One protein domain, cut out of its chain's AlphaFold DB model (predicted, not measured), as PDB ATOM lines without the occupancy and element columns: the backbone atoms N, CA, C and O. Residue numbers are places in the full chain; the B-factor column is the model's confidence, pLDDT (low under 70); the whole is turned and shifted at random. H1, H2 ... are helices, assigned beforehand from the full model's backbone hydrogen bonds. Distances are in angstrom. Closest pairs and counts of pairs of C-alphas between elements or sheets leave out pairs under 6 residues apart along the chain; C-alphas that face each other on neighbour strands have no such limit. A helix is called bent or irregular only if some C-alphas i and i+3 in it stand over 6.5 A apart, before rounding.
ATOM      1  N   ILE A   4     -18.097 -21.189  36.257       80.69
ATOM      2  CA  ILE A   4     -17.757 -19.761  36.210       80.69
ATOM      3  C   ILE A   4     -17.203 -19.348  34.837       80.69
ATOM      4  O   ILE A   4     -17.649 -18.354  34.271       80.69
ATOM      5  N   LYS A   5     -16.284 -20.133  34.259       80.56
ATOM      6  CA  LYS A   5     -15.732 -19.858  32.924       80.56
ATOM      7  C   LYS A   5     -16.795 -19.995  31.840       80.56
ATOM      8  O   LYS A   5     -16.898 -19.136  30.977       80.56
ATOM      9  N   LYS A   6     -17.637 -21.033  31.916       83.12
ATOM     10  CA  LYS A   6     -18.731 -21.244  30.952       83.12
ATOM     11  C   LYS A   6     -19.744 -20.094  30.983       83.12
ATOM     12  O   LYS A   6     -20.183 -19.644  29.928       83.12
ATOM     13  N   ALA A   7     -20.071 -19.596  32.176       84.31
ATOM     14  CA  ALA A   7     -20.924 -18.426  32.351       84.31
ATOM     15  C   ALA A   7     -20.258 -17.161  31.788       84.31
ATOM     16  O   ALA A   7     -20.874 -16.454  30.996       84.31
ATOM     17  N   ALA A   8     -18.988 -16.913  32.118       83.19
ATOM     18  CA  ALA A   8     -18.238 -15.770  31.598       83.19
ATOM     19  C   ALA A   8     -18.175 -15.766  30.063       83.19
ATOM     20  O   ALA A   8     -18.410 -14.735  29.445       83.19
ATOM     21  N   LEU A   9     -17.956 -16.926  29.439       83.06
ATOM     22  CA  LEU A   9     -17.915 -17.078  27.982       83.06
ATOM     23  C   LEU A   9     -19.292 -16.851  27.338       83.06
ATOM     24  O   LEU A   9     -19.382 -16.337  26.226       83.06
ATOM     25  N   HIS A  10     -20.374 -17.201  28.039       84.62
ATOM     26  CA  HIS A  10     -21.737 -16.884  27.614       84.62
ATOM     27  C   HIS A  10     -22.020 -15.377  27.692       84.62
ATOM     28  O   HIS A  10     -22.540 -14.798  26.738       84.62
ATOM     29  N   PHE A  11     -21.638 -14.725  28.796       84.25
ATOM     30  CA  PHE A  11     -21.805 -13.281  28.968       84.25
ATOM     31  C   PHE A  11     -20.943 -12.479  27.995       84.25
ATOM     32  O   PHE A  11     -21.444 -11.522  27.415       84.25
ATOM     33  N   ALA A  12     -19.707 -12.910  27.731       82.38
ATOM     34  CA  ALA A  12     -18.794 -12.253  26.799       82.38
ATOM     35  C   ALA A  12     -19.383 -12.107  25.382       82.38
ATOM     36  O   ALA A  12     -19.082 -11.140  24.691       82.38
ATOM     37  N   ARG A  13     -20.278 -13.014  24.963       82.50
ATOM     38  CA  ARG A  13     -20.956 -12.956  23.654       82.50
ATOM     39  C   ARG A  13     -22.124 -11.968  23.593       82.50
ATOM     40  O   ARG A  13     -22.624 -11.697  22.504       82.50
ATOM     41  N   LYS A  14     -22.605 -11.451  24.728       85.81
ATOM     42  CA  LYS A  14     -23.665 -10.432  24.748       85.81
ATOM     43  C   LYS A  14     -23.118  -9.111  24.222       85.81
ATOM     44  O   LYS A  14     -21.984  -8.755  24.517       85.81
ATOM     45  N   GLU A  15     -23.958  -8.362  23.513       79.50
ATOM     46  CA  GLU A  15     -23.591  -7.098  22.861       79.50
ATOM     47  C   GLU A  15     -22.861  -6.129  23.803       79.50
ATOM     48  O   GLU A  15     -21.805  -5.617  23.454       79.50
ATOM     49  N   PHE A  16     -23.346  -5.970  25.039       78.94
ATOM     50  CA  PHE A  16     -22.699  -5.124  26.046       78.94
ATOM     51  C   PHE A  16     -21.267  -5.569  26.384       78.94
ATOM     52  O   PHE A  16     -20.353  -4.749  26.394       78.94
ATOM     53  N   CYS A  17     -21.055  -6.863  26.641       78.50
ATOM     54  CA  CYS A  17     -19.742  -7.391  27.019       78.50
ATOM     55  C   CYS A  17     -18.793  -7.453  25.819       78.50
ATOM     56  O   CYS A  17     -17.617  -7.131  25.949       78.50
ATOM     57  N   ARG A  18     -19.315  -7.808  24.641       80.31
ATOM     58  CA  ARG A  18     -18.560  -7.809  23.389       80.31
ATOM     59  C   ARG A  18     -18.071  -6.403  23.054       80.31
ATOM     60  O   ARG A  18     -16.895  -6.230  22.755       80.31
ATOM     61  N   ASN A  19     -18.935  -5.395  23.189       78.62
ATOM     62  CA  ASN A  19     -18.547  -3.998  23.018       78.62
ATOM     63  C   ASN A  19     -17.534  -3.582  24.096       78.62
ATOM     64  O   ASN A  19     -16.501  -3.022  23.762       78.62
ATOM     65  N   ALA A  20     -17.727  -3.953  25.365       78.81
ATOM     66  CA  ALA A  20     -16.755  -3.658  26.424       78.81
ATOM     67  C   ALA A  20     -15.342  -4.229  26.155       78.81
ATOM     68  O   ALA A  20     -14.344  -3.570  26.465       78.81
ATOM     69  N   ILE A  21     -15.250  -5.427  25.565       77.25
ATOM     70  CA  ILE A  21     -13.986  -6.085  25.190       77.25
ATOM     71  C   ILE A  21     -13.372  -5.441  23.934       77.25
ATOM     72  O   ILE A  21     -12.170  -5.159  23.910       77.25
ATOM     73  N   ASN A  22     -14.186  -5.188  22.904       72.56
ATOM     74  CA  ASN A  22     -13.725  -4.734  21.586       72.56
ATOM     75  C   ASN A  22     -13.434  -3.238  21.525       72.56
ATOM     76  O   ASN A  22     -12.439  -2.821  20.936       72.56
ATOM     77  N   GLU A  23     -14.271  -2.428  22.163       66.00
ATOM     78  CA  GLU A  23     -14.237  -0.968  22.075       66.00
ATOM     79  C   GLU A  23     -13.088  -0.367  22.898       66.00
ATOM     80  O   GLU A  23     -12.963   0.849  22.945       66.00
ATOM     81  N   ARG A  24     -12.247  -1.216  23.531       57.16
ATOM     82  CA  ARG A  24     -11.248  -0.847  24.546       57.16
ATOM     83  C   ARG A  24     -11.834   0.272  25.390       57.16
ATOM     84  O   ARG A  24     -11.425   1.410  25.216       57.16
ATOM     85  N   ALA A  25     -12.821  -0.049  26.234       54.75
ATOM     86  CA  ALA A  25     -13.437   0.910  27.149       54.75
ATOM     87  C   ALA A  25     -12.348   1.538  28.031       54.75
ATOM     88  O   ALA A  25     -12.004   1.038  29.103       54.75
ATOM     89  N   ASP A  26     -11.722   2.573  27.489       53.81
ATOM     90  CA  ASP A  26     -10.498   3.139  27.995       53.81
ATOM     91  C   ASP A  26     -10.927   4.179  29.008       53.81
ATOM     92  O   ASP A  26     -11.796   5.025  28.755       53.81
ATOM     93  N   LEU A  27     -10.260   4.160  30.155       57.22
ATOM     94  CA  LEU A  27     -10.404   5.197  31.171       57.22
ATOM     95  C   LEU A  27     -10.057   6.591  30.610       57.22
ATOM     96  O   LEU A  27     -10.230   7.579  31.307       57.22
ATOM     97  N   ALA A  28      -9.613   6.714  29.354       54.41
ATOM     98  CA  ALA A  28      -9.438   7.973  28.641       54.41
ATOM     99  C   ALA A  28     -10.713   8.839  28.599       54.41
ATOM    100  O   ALA A  28     -10.610  10.056  28.740       54.41
ATOM    101  N   VAL A  29     -11.914   8.247  28.493       55.94
ATOM    102  CA  VAL A  29     -13.182   9.006  28.604       55.94
ATOM    103  C   VAL A  29     -13.407   9.487  30.041       55.94
ATOM    104  O   VAL A  29     -13.923  10.578  30.255       55.94
ATOM    105  N   LEU A  30     -12.940   8.714  31.024       55.12
ATOM    106  CA  LEU A  30     -12.892   9.101  32.438       55.12
ATOM    107  C   LEU A  30     -11.745  10.092  32.725       55.12
ATOM    108  O   LEU A  30     -11.694  10.667  33.799       55.12
ATOM    109  N   ARG A  31     -10.826  10.316  31.778       52.47
ATOM    110  CA  ARG A  31      -9.710  11.270  31.872       52.47
ATOM    111  C   ARG A  31     -10.025  12.605  31.187       52.47
ATOM    112  O   ARG A  31      -9.250  13.553  31.320       52.47
ATOM    113  N   GLN A  32     -11.146  12.698  30.463       59.16
ATOM    114  CA  GLN A  32     -11.679  13.977  29.992       59.16
ATOM    115  C   GLN A  32     -12.074  14.857  31.185       59.16
ATOM    116  O   GLN A  32     -12.395  14.367  32.263       59.16
ATOM    117  N   LYS A  33     -12.009  16.180  30.993       53.03
ATOM    118  CA  LYS A  33     -12.258  17.192  32.027       53.03
ATOM    119  C   LYS A  33     -13.633  16.969  32.668       53.03
ATOM    120  O   LYS A  33     -14.639  17.379  32.099       53.03
ATOM    121  N   HIS A  34     -13.652  16.339  33.842       62.88
ATOM    122  CA  HIS A  34     -14.888  16.106  34.581       62.88
ATOM    123  C   HIS A  34     -15.608  17.418  34.841       62.88
ATOM    124  O   HIS A  34     -14.996  18.397  35.302       62.88
ATOM    125  N   THR A  35     -16.910  17.416  34.596       68.00
ATOM    126  CA  THR A  35     -17.764  18.522  35.011       68.00
ATOM    127  C   THR A  35     -17.850  18.546  36.546       68.00
ATOM    128  O   THR A  35     -17.666  17.529  37.219       68.00
ATOM    129  N   LEU A  36     -18.069  19.726  37.135       72.00
ATOM    130  CA  LEU A  36     -18.238  19.874  38.587       72.00
ATOM    131  C   LEU A  36     -19.244  18.863  39.201       72.00
ATOM    132  O   LEU A  36     -18.894  18.253  40.214       72.00
ATOM    133  N   PRO A  37     -20.436  18.621  38.606       74.19
ATOM    134  CA  PRO A  37     -21.398  17.651  39.140       74.19
ATOM    135  C   PRO A  37     -20.910  16.198  39.084       74.19
ATOM    136  O   PRO A  37     -21.174  15.447  40.021       74.19
ATOM    137  N   GLU A  38     -20.139  15.804  38.067       72.75
ATOM    138  CA  GLU A  38     -19.571  14.450  37.980       72.75
ATOM    139  C   GLU A  38     -18.591  14.172  39.123       72.75
ATOM    140  O   GLU A  38     -18.654  13.120  39.756       72.75
ATOM    141  N   LYS A  39     -17.717  15.135  39.444       77.62
ATOM    142  CA  LYS A  39     -16.781  15.002  40.572       77.62
ATOM    143  C   LYS A  39     -17.517  14.859  41.900       77.62
ATOM    144  O   LYS A  39     -17.133  14.030  42.722       77.62
ATOM    145  N   ILE A  40     -18.571  15.653  42.092       83.19
ATOM    146  CA  ILE A  40     -19.414  15.595  43.290       83.19
ATOM    147  C   ILE A  40     -20.131  14.244  43.368       83.19
ATOM    148  O   ILE A  40     -20.163  13.643  44.436       83.19
ATOM    149  N   GLY A  41     -20.649  13.735  42.248       81.81
ATOM    150  CA  GLY A  41     -21.319  12.438  42.185       81.81
ATOM    151  C   GLY A  41     -20.398  11.273  42.549       81.81
ATOM    152  O   GLY A  41     -20.741  10.464  43.410       81.81
ATOM    153  N   ILE A  42     -19.191  11.232  41.975       81.00
ATOM    154  CA  ILE A  42     -18.167  10.226  42.305       81.00
ATOM    155  C   ILE A  42     -17.775  10.325  43.778       81.00
ATOM    156  O   ILE A  42     -17.714   9.307  44.470       81.00
ATOM    157  N   PHE A  43     -17.537  11.545  44.266       83.94
ATOM    158  CA  PHE A  43     -17.214  11.783  45.667       83.94
ATOM    159  C   PHE A  43     -18.329  11.271  46.585       83.94
ATOM    160  O   PHE A  43     -18.027  10.560  47.535       83.94
ATOM    161  N   LEU A  44     -19.603  11.538  46.268       84.69
ATOM    162  CA  LEU A  44     -20.753  11.041  47.028       84.69
ATOM    163  C   LEU A  44     -20.799   9.512  47.090       84.69
ATOM    164  O   LEU A  44     -21.058   8.959  48.156       84.69
ATOM    165  N   ILE A  45     -20.542   8.829  45.969       84.00
ATOM    166  CA  ILE A  45     -20.539   7.361  45.918       84.00
ATOM    167  C   ILE A  45     -19.433   6.810  46.820       84.00
ATOM    168  O   ILE A  45     -19.700   5.979  47.685       84.00
ATOM    169  N   VAL A  46     -18.195   7.285  46.654       84.50
ATOM    170  CA  VAL A  46     -17.052   6.801  47.447       84.50
ATOM    171  C   VAL A  46     -17.243   7.129  48.928       84.50
ATOM    172  O   VAL A  46     -17.040   6.267  49.784       84.50
ATOM    173  N   PHE A  47     -17.689   8.347  49.231       85.19
ATOM    174  CA  PHE A  47     -17.985   8.787  50.588       85.19
ATOM    175  C   PHE A  47     -19.071   7.923  51.236       85.19
ATOM    176  O   PHE A  47     -18.899   7.491  52.373       85.19
ATOM    177  N   SER A  48     -20.141   7.601  50.500       84.06
ATOM    178  CA  SER A  48     -21.213   6.729  50.982       84.06
ATOM    179  C   SER A  48     -20.671   5.377  51.443       84.06
ATOM    180  O   SER A  48     -20.933   4.978  52.574       84.06
ATOM    181  N   PHE A  49     -19.835   4.718  50.631       81.38
ATOM    182  CA  PHE A  49     -19.242   3.421  50.980       81.38
ATOM    183  C   PHE A  49     -18.336   3.479  52.212       81.38
ATOM    184  O   PHE A  49     -18.396   2.586  53.057       81.38
ATOM    185  N   ILE A  50     -17.520   4.530  52.339       87.88
ATOM    186  CA  ILE A  50     -16.642   4.714  53.501       87.88
ATOM    187  C   ILE A  50     -17.473   4.923  54.773       87.88
ATOM    188  O   ILE A  50     -17.135   4.372  55.818       87.88
ATOM    189  N   MET A  51     -18.579   5.664  54.682       85.25
ATOM    190  CA  MET A  51     -19.451   5.983  55.815       85.25
ATOM    191  C   MET A  51     -20.287   4.800  56.319       85.25
ATOM    192  O   MET A  51     -20.741   4.842  57.466       85.25
ATOM    193  N   VAL A  52     -20.474   3.737  55.525       83.81
ATOM    194  CA  VAL A  52     -21.233   2.541  55.943       83.81
ATOM    195  C   VAL A  52     -20.609   1.887  57.179       83.81
ATOM    196  O   VAL A  52     -21.315   1.612  58.149       83.81
ATOM    197  N   ILE A  53     -19.289   1.669  57.170       86.88
ATOM    198  CA  ILE A  53     -18.601   0.957  58.256       86.88
ATOM    199  C   ILE A  53     -18.733   1.731  59.582       86.88
ATOM    200  O   ILE A  53     -19.276   1.160  60.530       86.88
ATOM    201  N   PRO A  54     -18.345   3.022  59.676       87.69
ATOM    202  CA  PRO A  54     -18.556   3.816  60.885       87.69
ATOM    203  C   PRO A  54     -20.020   3.865  61.320       87.69
ATOM    204  O   PRO A  54     -20.297   3.745  62.510       87.69
ATOM    205  N   SER A  55     -20.962   3.991  60.379       85.25
ATOM    206  CA  SER A  55     -22.388   4.067  60.716       85.25
ATOM    207  C   SER A  55     -22.880   2.797  61.408       85.25
ATOM    208  O   SER A  55     -23.611   2.882  62.393       85.25
ATOM    209  N   PHE A  56     -22.442   1.619  60.960       86.88
ATOM    210  CA  PHE A  56     -22.801   0.353  61.605       86.88
ATOM    211  C   PHE A  56     -22.199   0.220  63.005       86.88
ATOM    212  O   PHE A  56     -22.891  -0.225  63.920       86.88
ATOM    213  N   PHE A  57     -20.952   0.662  63.198       89.44
ATOM    214  CA  PHE A  57     -20.335   0.701  64.526       89.44
ATOM    215  C   PHE A  57     -21.060   1.664  65.468       89.44
ATOM    216  O   PHE A  57     -21.348   1.291  66.601       89.44
ATOM    217  N   ILE A  58     -21.405   2.868  65.004       89.19
ATOM    218  CA  ILE A  58     -22.132   3.865  65.801       89.19
ATOM    219  C   ILE A  58     -23.498   3.317  66.224       89.19
ATOM    220  O   ILE A  58     -23.832   3.351  67.406       89.19
ATOM    221  N   VAL A  59     -24.266   2.751  65.289       88.12
ATOM    222  CA  VAL A  59     -25.572   2.149  65.597       88.12
ATOM    223  C   VAL A  59     -25.425   0.969  66.565       88.12
ATOM    224  O   VAL A  59     -26.224   0.835  67.492       88.12
ATOM    225  N   GLY A  60     -24.394   0.139  66.391       87.19
ATOM    226  CA  GLY A  60     -24.089  -0.968  67.296       87.19
ATOM    227  C   GLY A  60     -23.746  -0.505  68.714       87.19
ATOM    228  O   GLY A  60     -24.282  -1.049  69.679       87.19
ATOM    229  N   LEU A  61     -22.917   0.534  68.847       90.75
ATOM    230  CA  LEU A  61     -22.560   1.133  70.136       90.75
ATOM    231  C   LEU A  61     -23.780   1.744  70.830       90.75
ATOM    232  O   LEU A  61     -24.000   1.482  72.008       90.75
ATOM    233  N   ILE A  62     -24.613   2.485  70.093       89.06
ATOM    234  CA  ILE A  62     -25.852   3.070  70.621       89.06
ATOM    235  C   ILE A  62     -26.810   1.972  71.106       89.06
ATOM    236  O   ILE A  62     -27.410   2.096  72.171       89.06
ATOM    237  N   ALA A  63     -26.943   0.873  70.359       89.62
ATOM    238  CA  ALA A  63     -27.789  -0.250  70.758       89.62
ATOM    239  C   ALA A  63     -27.276  -0.950  72.030       89.62
ATOM    240  O   ALA A  63     -28.086  -1.369  72.864       89.62
ATOM    241  N   ALA A  64     -25.950  -1.062  72.178       88.38
ATOM    242  CA  ALA A  64     -25.306  -1.639  73.353       88.38
ATOM    243  C   ALA A  64     -25.463  -0.746  74.595       88.38
ATOM    244  O   ALA A  64     -25.847  -1.247  75.651       88.38
ATOM    245  N   ASP A  65     -25.243   0.564  74.453       91.38
ATOM    246  CA  ASP A  65     -25.366   1.541  75.543       91.38
ATOM    247  C   ASP A  65     -26.811   1.638  76.056       91.38
ATOM    248  O   ASP A  65     -27.085   1.522  77.251       91.38
ATOM    249  N   LEU A  66     -27.776   1.693  75.132       89.44
ATOM    250  CA  LEU A  66     -29.203   1.691  75.460       89.44
ATOM    251  C   LEU A  66     -29.717   0.325  75.946       89.44
ATOM    252  O   LEU A  66     -30.891   0.225  76.308       89.44
ATOM    253  N   LYS A  67     -28.884  -0.731  75.913       88.31
ATOM    254  CA  LYS A  67     -29.252  -2.140  76.171       88.31
ATOM    255  C   LYS A  67     -30.501  -2.586  75.397       88.31
ATOM    256  O   LYS A  67     -31.266  -3.438  75.849       88.31
ATOM    257  N   LYS A  68     -30.729  -1.993  74.222       89.75
ATOM    258  CA  LYS A  68     -31.913  -2.202  73.382       89.75
ATOM    259  C   LYS A  68     -31.471  -2.728  72.017       89.75
ATOM    260  O   LYS A  68     -31.297  -1.939  71.087       89.75
ATOM    261  N   PRO A  69     -31.346  -4.057  71.849       83.25
ATOM    262  CA  PRO A  69     -30.865  -4.649  70.599       83.25
ATOM    263  C   PRO A  69     -31.764  -4.331  69.392       83.25
ATOM    264  O   PRO A  69     -31.277  -4.279  68.266       83.25
ATOM    265  N   MET A  70     -33.051  -4.022  69.611       89.44
ATOM    266  CA  MET A  70     -33.951  -3.566  68.543       89.44
ATOM    267  C   MET A  70     -33.464  -2.295  67.834       89.44
ATOM    268  O   MET A  70     -33.714  -2.140  66.641       89.44
ATOM    269  N   VAL A  71     -32.736  -1.413  68.528       85.19
ATOM    270  CA  VAL A  71     -32.159  -0.202  67.922       85.19
ATOM    271  C   VAL A  71     -31.114  -0.573  66.871       85.19
ATOM    272  O   VAL A  71     -31.068   0.052  65.820       85.19
ATOM    273  N   GLY A  72     -30.335  -1.634  67.100       84.62
ATOM    274  CA  GLY A  72     -29.395  -2.156  66.109       84.62
ATOM    275  C   GLY A  72     -30.107  -2.810  64.927       84.62
ATOM    276  O   GLY A  72     -29.800  -2.511  63.775       84.62
ATOM    277  N   ILE A  73     -31.111  -3.647  65.212       88.62
ATOM    278  CA  ILE A  73     -31.876  -4.381  64.189       88.62
ATOM    279  C   ILE A  73     -32.591  -3.430  63.222       88.62
ATOM    280  O   ILE A  73     -32.663  -3.730  62.037       88.62
ATOM    281  N   ILE A  74     -33.101  -2.293  63.701       90.50
ATOM    282  CA  ILE A  74     -33.791  -1.298  62.863       90.50
ATOM    283  C   ILE A  74     -32.805  -0.254  62.327       90.50
ATOM    284  O   ILE A  74     -32.866   0.123  61.158       90.50
ATOM    285  N   GLY A  75     -31.869   0.199  63.159       85.69
ATOM    286  CA  GLY A  75     -30.932   1.265  62.820       85.69
ATOM    287  C   GLY A  75     -29.953   0.880  61.716       85.69
ATOM    288  O   GLY A  75     -29.637   1.722  60.881       85.69
ATOM    289  N   ILE A  76     -29.509  -0.381  61.657       86.25
ATOM    290  CA  ILE A  76     -28.586  -0.852  60.612       86.25
ATOM    291  C   ILE A  76     -29.262  -0.828  59.226       86.25
ATOM    292  O   ILE A  76     -28.701  -0.205  58.321       86.25
ATOM    293  N   PRO A  77     -30.468  -1.406  59.026       90.56
ATOM    294  CA  PRO A  77     -31.222  -1.251  57.781       90.56
ATOM    295  C   PRO A  77     -31.512   0.202  57.408       90.56
ATOM    296  O   PRO A  77     -31.401   0.560  56.237       90.56
ATOM    297  N   VAL A  78     -31.850   1.053  58.383       90.00
ATOM    298  CA  VAL A  78     -32.106   2.480  58.136       90.00
ATOM    299  C   VAL A  78     -30.837   3.185  57.653       90.00
ATOM    300  O   VAL A  78     -30.873   3.868  56.630       90.00
ATOM    301  N   ALA A  79     -29.703   2.979  58.329       87.25
ATOM    302  CA  ALA A  79     -28.414   3.534  57.922       87.25
ATOM    303  C   ALA A  79     -28.015   3.052  56.520       87.25
ATOM    304  O   ALA A  79     -27.612   3.854  55.679       87.25
ATOM    305  N   TYR A  80     -28.207   1.761  56.235       87.62
ATOM    306  CA  TYR A  80     -27.948   1.194  54.915       87.62
ATOM    307  C   TYR A  80     -28.845   1.806  53.830       87.62
ATOM    308  O   TYR A  80     -28.359   2.150  52.754       87.62
ATOM    309  N   GLY A  81     -30.135   2.001  54.119       88.88
ATOM    310  CA  GLY A  81     -31.074   2.660  53.211       88.88
ATOM    311  C   GLY A  81     -30.652   4.092  52.876       88.88
ATOM    312  O   GLY A  81     -30.650   4.471  51.706       88.88
ATOM    313  N   ILE A  82     -30.212   4.862  53.875       87.69
ATOM    314  CA  ILE A  82     -29.703   6.228  53.678       87.69
ATOM    315  C   ILE A  82     -28.443   6.221  52.803       87.69
ATOM    316  O   ILE A  82     -28.373   6.978  51.834       87.69
ATOM    317  N   SER A  83     -27.478   5.340  53.081       85.81
ATOM    318  CA  SER A  83     -26.294   5.175  52.229       85.81
ATOM    319  C   SER A  83     -26.679   4.831  50.788       85.81
ATOM    320  O   SER A  83     -26.093   5.369  49.847       85.81
ATOM    321  N   TRP A  84     -27.700   3.995  50.592       88.06
ATOM    322  CA  TRP A  84     -28.194   3.650  49.260       88.06
ATOM    323  C   TRP A  84     -28.759   4.869  48.524       88.06
ATOM    324  O   TRP A  84     -28.430   5.085  47.359       88.06
ATOM    325  N   LEU A  85     -29.537   5.717  49.204       89.50
ATOM    326  CA  LEU A  85     -30.062   6.960  48.626       89.50
ATOM    327  C   LEU A  85     -28.940   7.923  48.215       89.50
ATOM    328  O   LEU A  85     -28.985   8.481  47.118       89.50
ATOM    329  N   ILE A  86     -27.904   8.076  49.047       87.31
ATOM    330  CA  ILE A  86     -26.726   8.905  48.729       87.31
ATOM    331  C   ILE A  86     -25.991   8.343  47.508       87.31
ATOM    332  O   ILE A  86     -25.607   9.095  46.612       87.31
ATOM    333  N   THR A  87     -25.840   7.022  47.430       86.06
ATOM    334  CA  THR A  87     -25.230   6.354  46.274       86.06
ATOM    335  C   THR A  87     -26.056   6.562  45.007       86.06
ATOM    336  O   THR A  87     -25.499   6.872  43.955       86.06
ATOM    337  N   MET A  88     -27.383   6.453  45.092       85.00
ATOM    338  CA  MET A  88     -28.291   6.689  43.967       85.00
ATOM    339  C   MET A  88     -28.222   8.138  43.479       85.00
ATOM    340  O   MET A  88     -28.155   8.375  42.272       85.00
ATOM    341  N   LEU A  89     -28.143   9.097  44.403       86.06
ATOM    342  CA  LEU A  89     -27.931  10.508  44.088       86.06
ATOM    343  C   LEU A  89     -26.568  10.736  43.420       86.06
ATOM    344  O   LEU A  89     -26.487  11.428  42.408       86.06
ATOM    345  N   GLY A  90     -25.507  10.115  43.935       83.81
ATOM    346  CA  GLY A  90     -24.182  10.182  43.331       83.81
ATOM    347  C   GLY A  90     -24.165   9.619  41.906       83.81
ATOM    348  O   GLY A  90     -23.631  10.254  40.997       83.81
ATOM    349  N   MET A  91     -24.830   8.484  41.665       81.69
ATOM    350  CA  MET A  91     -24.981   7.913  40.320       81.69
ATOM    351  C   MET A  91     -25.769   8.836  39.386       81.69
ATOM    352  O   MET A  91     -25.366   9.026  38.238       81.69
ATOM    353  N   TYR A  92     -26.852   9.441  39.881       83.25
ATOM    354  CA  TYR A  92     -27.650  10.401  39.120       83.25
ATOM    355  C   TYR A  92     -26.817  11.621  38.698       83.25
ATOM    356  O   TYR A  92     -26.822  11.993  37.526       83.25
ATOM    357  N   LEU A  93     -26.036  12.188  39.624       80.81
ATOM    358  CA  LEU A  93     -25.169  13.346  39.371       80.81
ATOM    359  C   LEU A  93     -24.005  13.041  38.422       80.81
ATOM    360  O   LEU A  93     -23.578  13.917  37.674       80.81
ATOM    361  N   THR A  94     -23.495  11.808  38.436       78.38
ATOM    362  CA  THR A  94     -22.388  11.407  37.553       78.38
ATOM    363  C   THR A  94     -22.849  11.108  36.120       78.38
ATOM    364  O   THR A  94     -22.052  11.096  35.182       78.38
ATOM    365  N   GLY A  95     -24.154  10.907  35.925       76.94
ATOM    366  CA  GLY A  95     -24.772  10.728  34.619       76.94
ATOM    367  C   GLY A  95     -24.588   9.325  34.011       76.94
ATOM    368  O   GLY A  95     -23.649   8.585  34.325       76.94
ATOM    369  N   PRO A  96     -25.476   8.937  33.072       70.69
ATOM    370  CA  PRO A  96     -25.531   7.581  32.519       70.69
ATOM    371  C   PRO A  96     -24.289   7.216  31.700       70.69
ATOM    372  O   PRO A  96     -23.922   6.044  31.602       70.69
ATOM    373  N   ARG A  97     -23.608   8.218  31.130       70.19
ATOM    374  CA  ARG A  97     -22.380   8.020  30.354       70.19
ATOM    375  C   ARG A  97     -21.250   7.482  31.229       70.19
ATOM    376  O   ARG A  97     -20.561   6.557  30.811       70.19
ATOM    377  N   TYR A  98     -21.092   8.014  32.437       70.56
ATOM    378  CA  TYR A  98     -20.031   7.604  33.352       70.56
ATOM    379  C   TYR A  98     -20.269   6.192  33.892       70.56
ATOM    380  O   TYR A  98     -19.373   5.350  33.840       70.56
ATOM    381  N   VAL A  99     -21.505   5.901  34.314       69.38
ATOM    382  CA  VAL A  99     -21.911   4.569  34.794       69.38
ATOM    383  C   VAL A  99     -21.729   3.511  33.704       69.38
ATOM    384  O   VAL A  99     -21.205   2.434  33.978       69.38
ATOM    385  N   LYS A 100     -22.088   3.823  32.450       73.44
ATOM    386  CA  LYS A 100     -21.892   2.915  31.312       73.44
ATOM    387  C   LYS A 100     -20.410   2.629  31.058       73.44
ATOM    388  O   LYS A 100     -20.047   1.469  30.889       73.44
ATOM    389  N   VAL A 101     -19.555   3.655  31.065       75.00
ATOM    390  CA  VAL A 101     -18.109   3.491  30.829       75.00
ATOM    391  C   VAL A 101     -17.449   2.693  31.954       75.00
ATOM    392  O   VAL A 101     -16.724   1.740  31.672       75.00
ATOM    393  N   LEU A 102     -17.743   3.016  33.218       74.44
ATOM    394  CA  LEU A 102     -17.269   2.237  34.367       74.44
ATOM    395  C   LEU A 102     -17.757   0.790  34.316       74.44
ATOM    396  O   LEU A 102     -16.968  -0.126  34.530       74.44
ATOM    397  N   GLY A 103     -19.037   0.575  34.005       74.31
ATOM    398  CA  GLY A 103     -19.620  -0.756  33.878       74.31
ATOM    399  C   GLY A 103     -18.927  -1.586  32.799       74.31
ATOM    400  O   GLY A 103     -18.566  -2.736  33.055       74.31
ATOM    401  N   CYS A 104     -18.668  -1.001  31.626       79.88
ATOM    402  CA  CYS A 104     -17.900  -1.654  30.564       79.88
ATOM    403  C   CYS A 104     -16.473  -1.986  31.023       79.88
ATOM    404  O   CYS A 104     -16.007  -3.105  30.811       79.88
ATOM    405  N   TRP A 105     -15.793  -1.055  31.697       79.38
ATOM    406  CA  TRP A 105     -14.431  -1.269  32.187       79.38
ATOM    407  C   TRP A 105     -14.351  -2.397  33.226       79.38
ATOM    408  O   TRP A 105     -13.550  -3.317  33.067       79.38
ATOM    409  N   ILE A 106     -15.223  -2.388  34.241       79.81
ATOM    410  CA  ILE A 106     -15.287  -3.453  35.258       79.81
ATOM    411  C   ILE A 106     -15.592  -4.794  34.590       79.81
ATOM    412  O   ILE A 106     -14.926  -5.788  34.873       79.81
ATOM    413  N   THR A 107     -16.566  -4.820  33.676       83.81
ATOM    414  CA  THR A 107     -16.942  -6.032  32.938       83.81
ATOM    415  C   THR A 107     -15.751  -6.601  32.177       83.81
ATOM    416  O   THR A 107     -15.492  -7.798  32.268       83.81
ATOM    417  N   LYS A 108     -14.977  -5.754  31.492       82.38
ATOM    418  CA  LYS A 108     -13.751  -6.165  30.805       82.38
ATOM    419  C   LYS A 108     -12.730  -6.753  31.782       82.38
ATOM    420  O   LYS A 108     -12.300  -7.878  31.567       82.38
ATOM    421  N   VAL A 109     -12.390  -6.045  32.863       82.44
ATOM    422  CA  VAL A 109     -11.395  -6.509  33.853       82.44
ATOM    423  C   VAL A 109     -11.803  -7.850  34.468       82.44
ATOM    424  O   VAL A 109     -10.976  -8.747  34.625       82.44
ATOM    425  N   VAL A 110     -13.085  -8.012  34.800       84.69
ATOM    426  CA  VAL A 110     -13.623  -9.257  35.361       84.69
ATOM    427  C   VAL A 110     -13.579 -10.387  34.331       84.69
ATOM    428  O   VAL A 110     -13.131 -11.485  34.660       84.69
ATOM    429  N   LEU A 111     -13.999 -10.135  33.087       83.62
ATOM    430  CA  LEU A 111     -13.972 -11.136  32.018       83.62
ATOM    431  C   LEU A 111     -12.540 -11.535  31.647       83.62
ATOM    432  O   LEU A 111     -12.273 -12.728  31.558       83.62
ATOM    433  N   GLU A 112     -11.610 -10.587  31.522       83.44
ATOM    434  CA  GLU A 112     -10.182 -10.854  31.296       83.44
ATOM    435  C   GLU A 112      -9.593 -11.712  32.419       83.44
ATOM    436  O   GLU A 112      -8.908 -12.697  32.151       83.44
ATOM    437  N   LYS A 113      -9.924 -11.408  33.679       84.69
ATOM    438  CA  LYS A 113      -9.434 -12.171  34.834       84.69
ATOM    439  C   LYS A 113      -9.994 -13.597  34.898       84.69
ATOM    440  O   LYS A 113      -9.308 -14.490  35.388       84.69
ATOM    441  N   ILE A 114     -11.229 -13.820  34.441       85.12
ATOM    442  CA  ILE A 114     -11.882 -15.141  34.472       85.12
ATOM    443  C   ILE A 114     -11.512 -15.996  33.248       85.12
ATOM    444  O   ILE A 114     -11.290 -17.202  33.390       85.12
ATOM    445  N   LEU A 115     -11.495 -15.399  32.053       82.81
ATOM    446  CA  LEU A 115     -11.319 -16.096  30.773       82.81
ATOM    447  C   LEU A 115      -9.846 -16.209  30.356       82.81
ATOM    448  O   LEU A 115      -9.495 -17.181  29.691       82.81
ATOM    449  N   GLY A 116      -8.977 -15.276  30.762       81.19
ATOM    450  CA  GLY A 116      -7.577 -15.255  30.327       81.19
ATOM    451  C   GLY A 116      -7.467 -15.261  28.798       81.19
ATOM    452  O   GLY A 116      -8.144 -14.484  28.126       81.19
ATOM    453  N   ASP A 117      -6.678 -16.186  28.245       74.12
ATOM    454  CA  ASP A 117      -6.462 -16.326  26.794       74.12
ATOM    455  C   ASP A 117      -7.724 -16.698  26.000       74.12
ATOM    456  O   ASP A 117      -7.812 -16.414  24.802       74.12
ATOM    457  N   GLU A 118      -8.737 -17.279  26.658       72.38
ATOM    458  CA  GLU A 118     -10.010 -17.652  26.026       72.38
ATOM    459  C   GLU A 118     -10.802 -16.417  25.562       72.38
ATOM    460  O   GLU A 118     -11.697 -16.541  24.726       72.38
ATOM    461  N   ILE A 119     -10.464 -15.210  26.030       70.25
ATOM    462  CA  ILE A 119     -11.108 -13.972  25.574       70.25
ATOM    463  C   ILE A 119     -10.873 -13.699  24.079       70.25
ATOM    464  O   ILE A 119     -11.735 -13.121  23.418       70.25
ATOM    465  N   ASN A 120      -9.760 -14.190  23.518       68.44
ATOM    466  CA  ASN A 120      -9.451 -14.071  22.090       68.44
ATOM    467  C   ASN A 120     -10.413 -14.874  21.204       68.44
ATOM    468  O   ASN A 120     -10.481 -14.619  20.010       68.44
ATOM    469  N   THR A 121     -11.168 -15.820  21.773       69.38
ATOM    470  CA  THR A 121     -12.207 -16.560  21.036       69.38
ATOM    471  C   THR A 121     -13.500 -15.763  20.854       69.38
ATOM    472  O   THR A 121     -14.375 -16.181  20.099       69.38
ATOM    473  N   VAL A 122     -13.647 -14.645  21.574       67.50
ATOM    474  CA  VAL A 122     -14.842 -13.787  21.557       67.50
ATOM    475  C   VAL A 122     -14.582 -12.441  20.865       67.50
ATOM    476  O   VAL A 122     -15.543 -11.785  20.456       67.50
TER     477      VAL A 122
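Overview. This is residues 4 to 122 of the 123 residues of an uncharacterized protein of Smithella sp. SCADC (UniProt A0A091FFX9). Picture a flat, wide V: one arm is H3 with the first part of H4 folded back along it, the other is the rest of H4 with short H1 and H2 packed on it. The printed part has 119 residues with four named helices, H1 to H4, and is all helix. It is loose, radius of gyration of the C-alphas 19.5 A, spanning 60 by 38 by 17 A.

Arrangement. Start at H1, residues 4 to 12; it touches the hub H4, residues 69 to 121, whose residues 111 to 119 alone take part, closest C-alphas Lys 5 and Leu 115, 6.2 A. H2, residues 15 to 22, touches H4 residues 104 to 108 alone, closest C-alphas Ala 20 and Cys 104, 4.7 A. H3, residues 36 to 65, touches H4 at a steep tilt of 47 degrees, opposite ways, closest C-alphas Gly 41 and Gly 90, 3.8 A. O i to N i+4 pairs are within hydrogen-bond range throughout H1 and H2, 24 of 26 in H3, 40 of 49 in H4.

Along the chain. Find C-alpha 4 at (-17.757, -19.761, 36.210), where H1 begins. H3 spans 41.9 A; H4 spans 54.3 A to C-alpha 121 at (-12.207, -16.560, 21.036) and is irregular, C-alphas 114 and 117 being 9.5 A apart.

Size, cuts and confidence. The printed part has no cut. The long link, residues 23 to 35, is under pLDDT 70, as are residues 99 and 120 to 122.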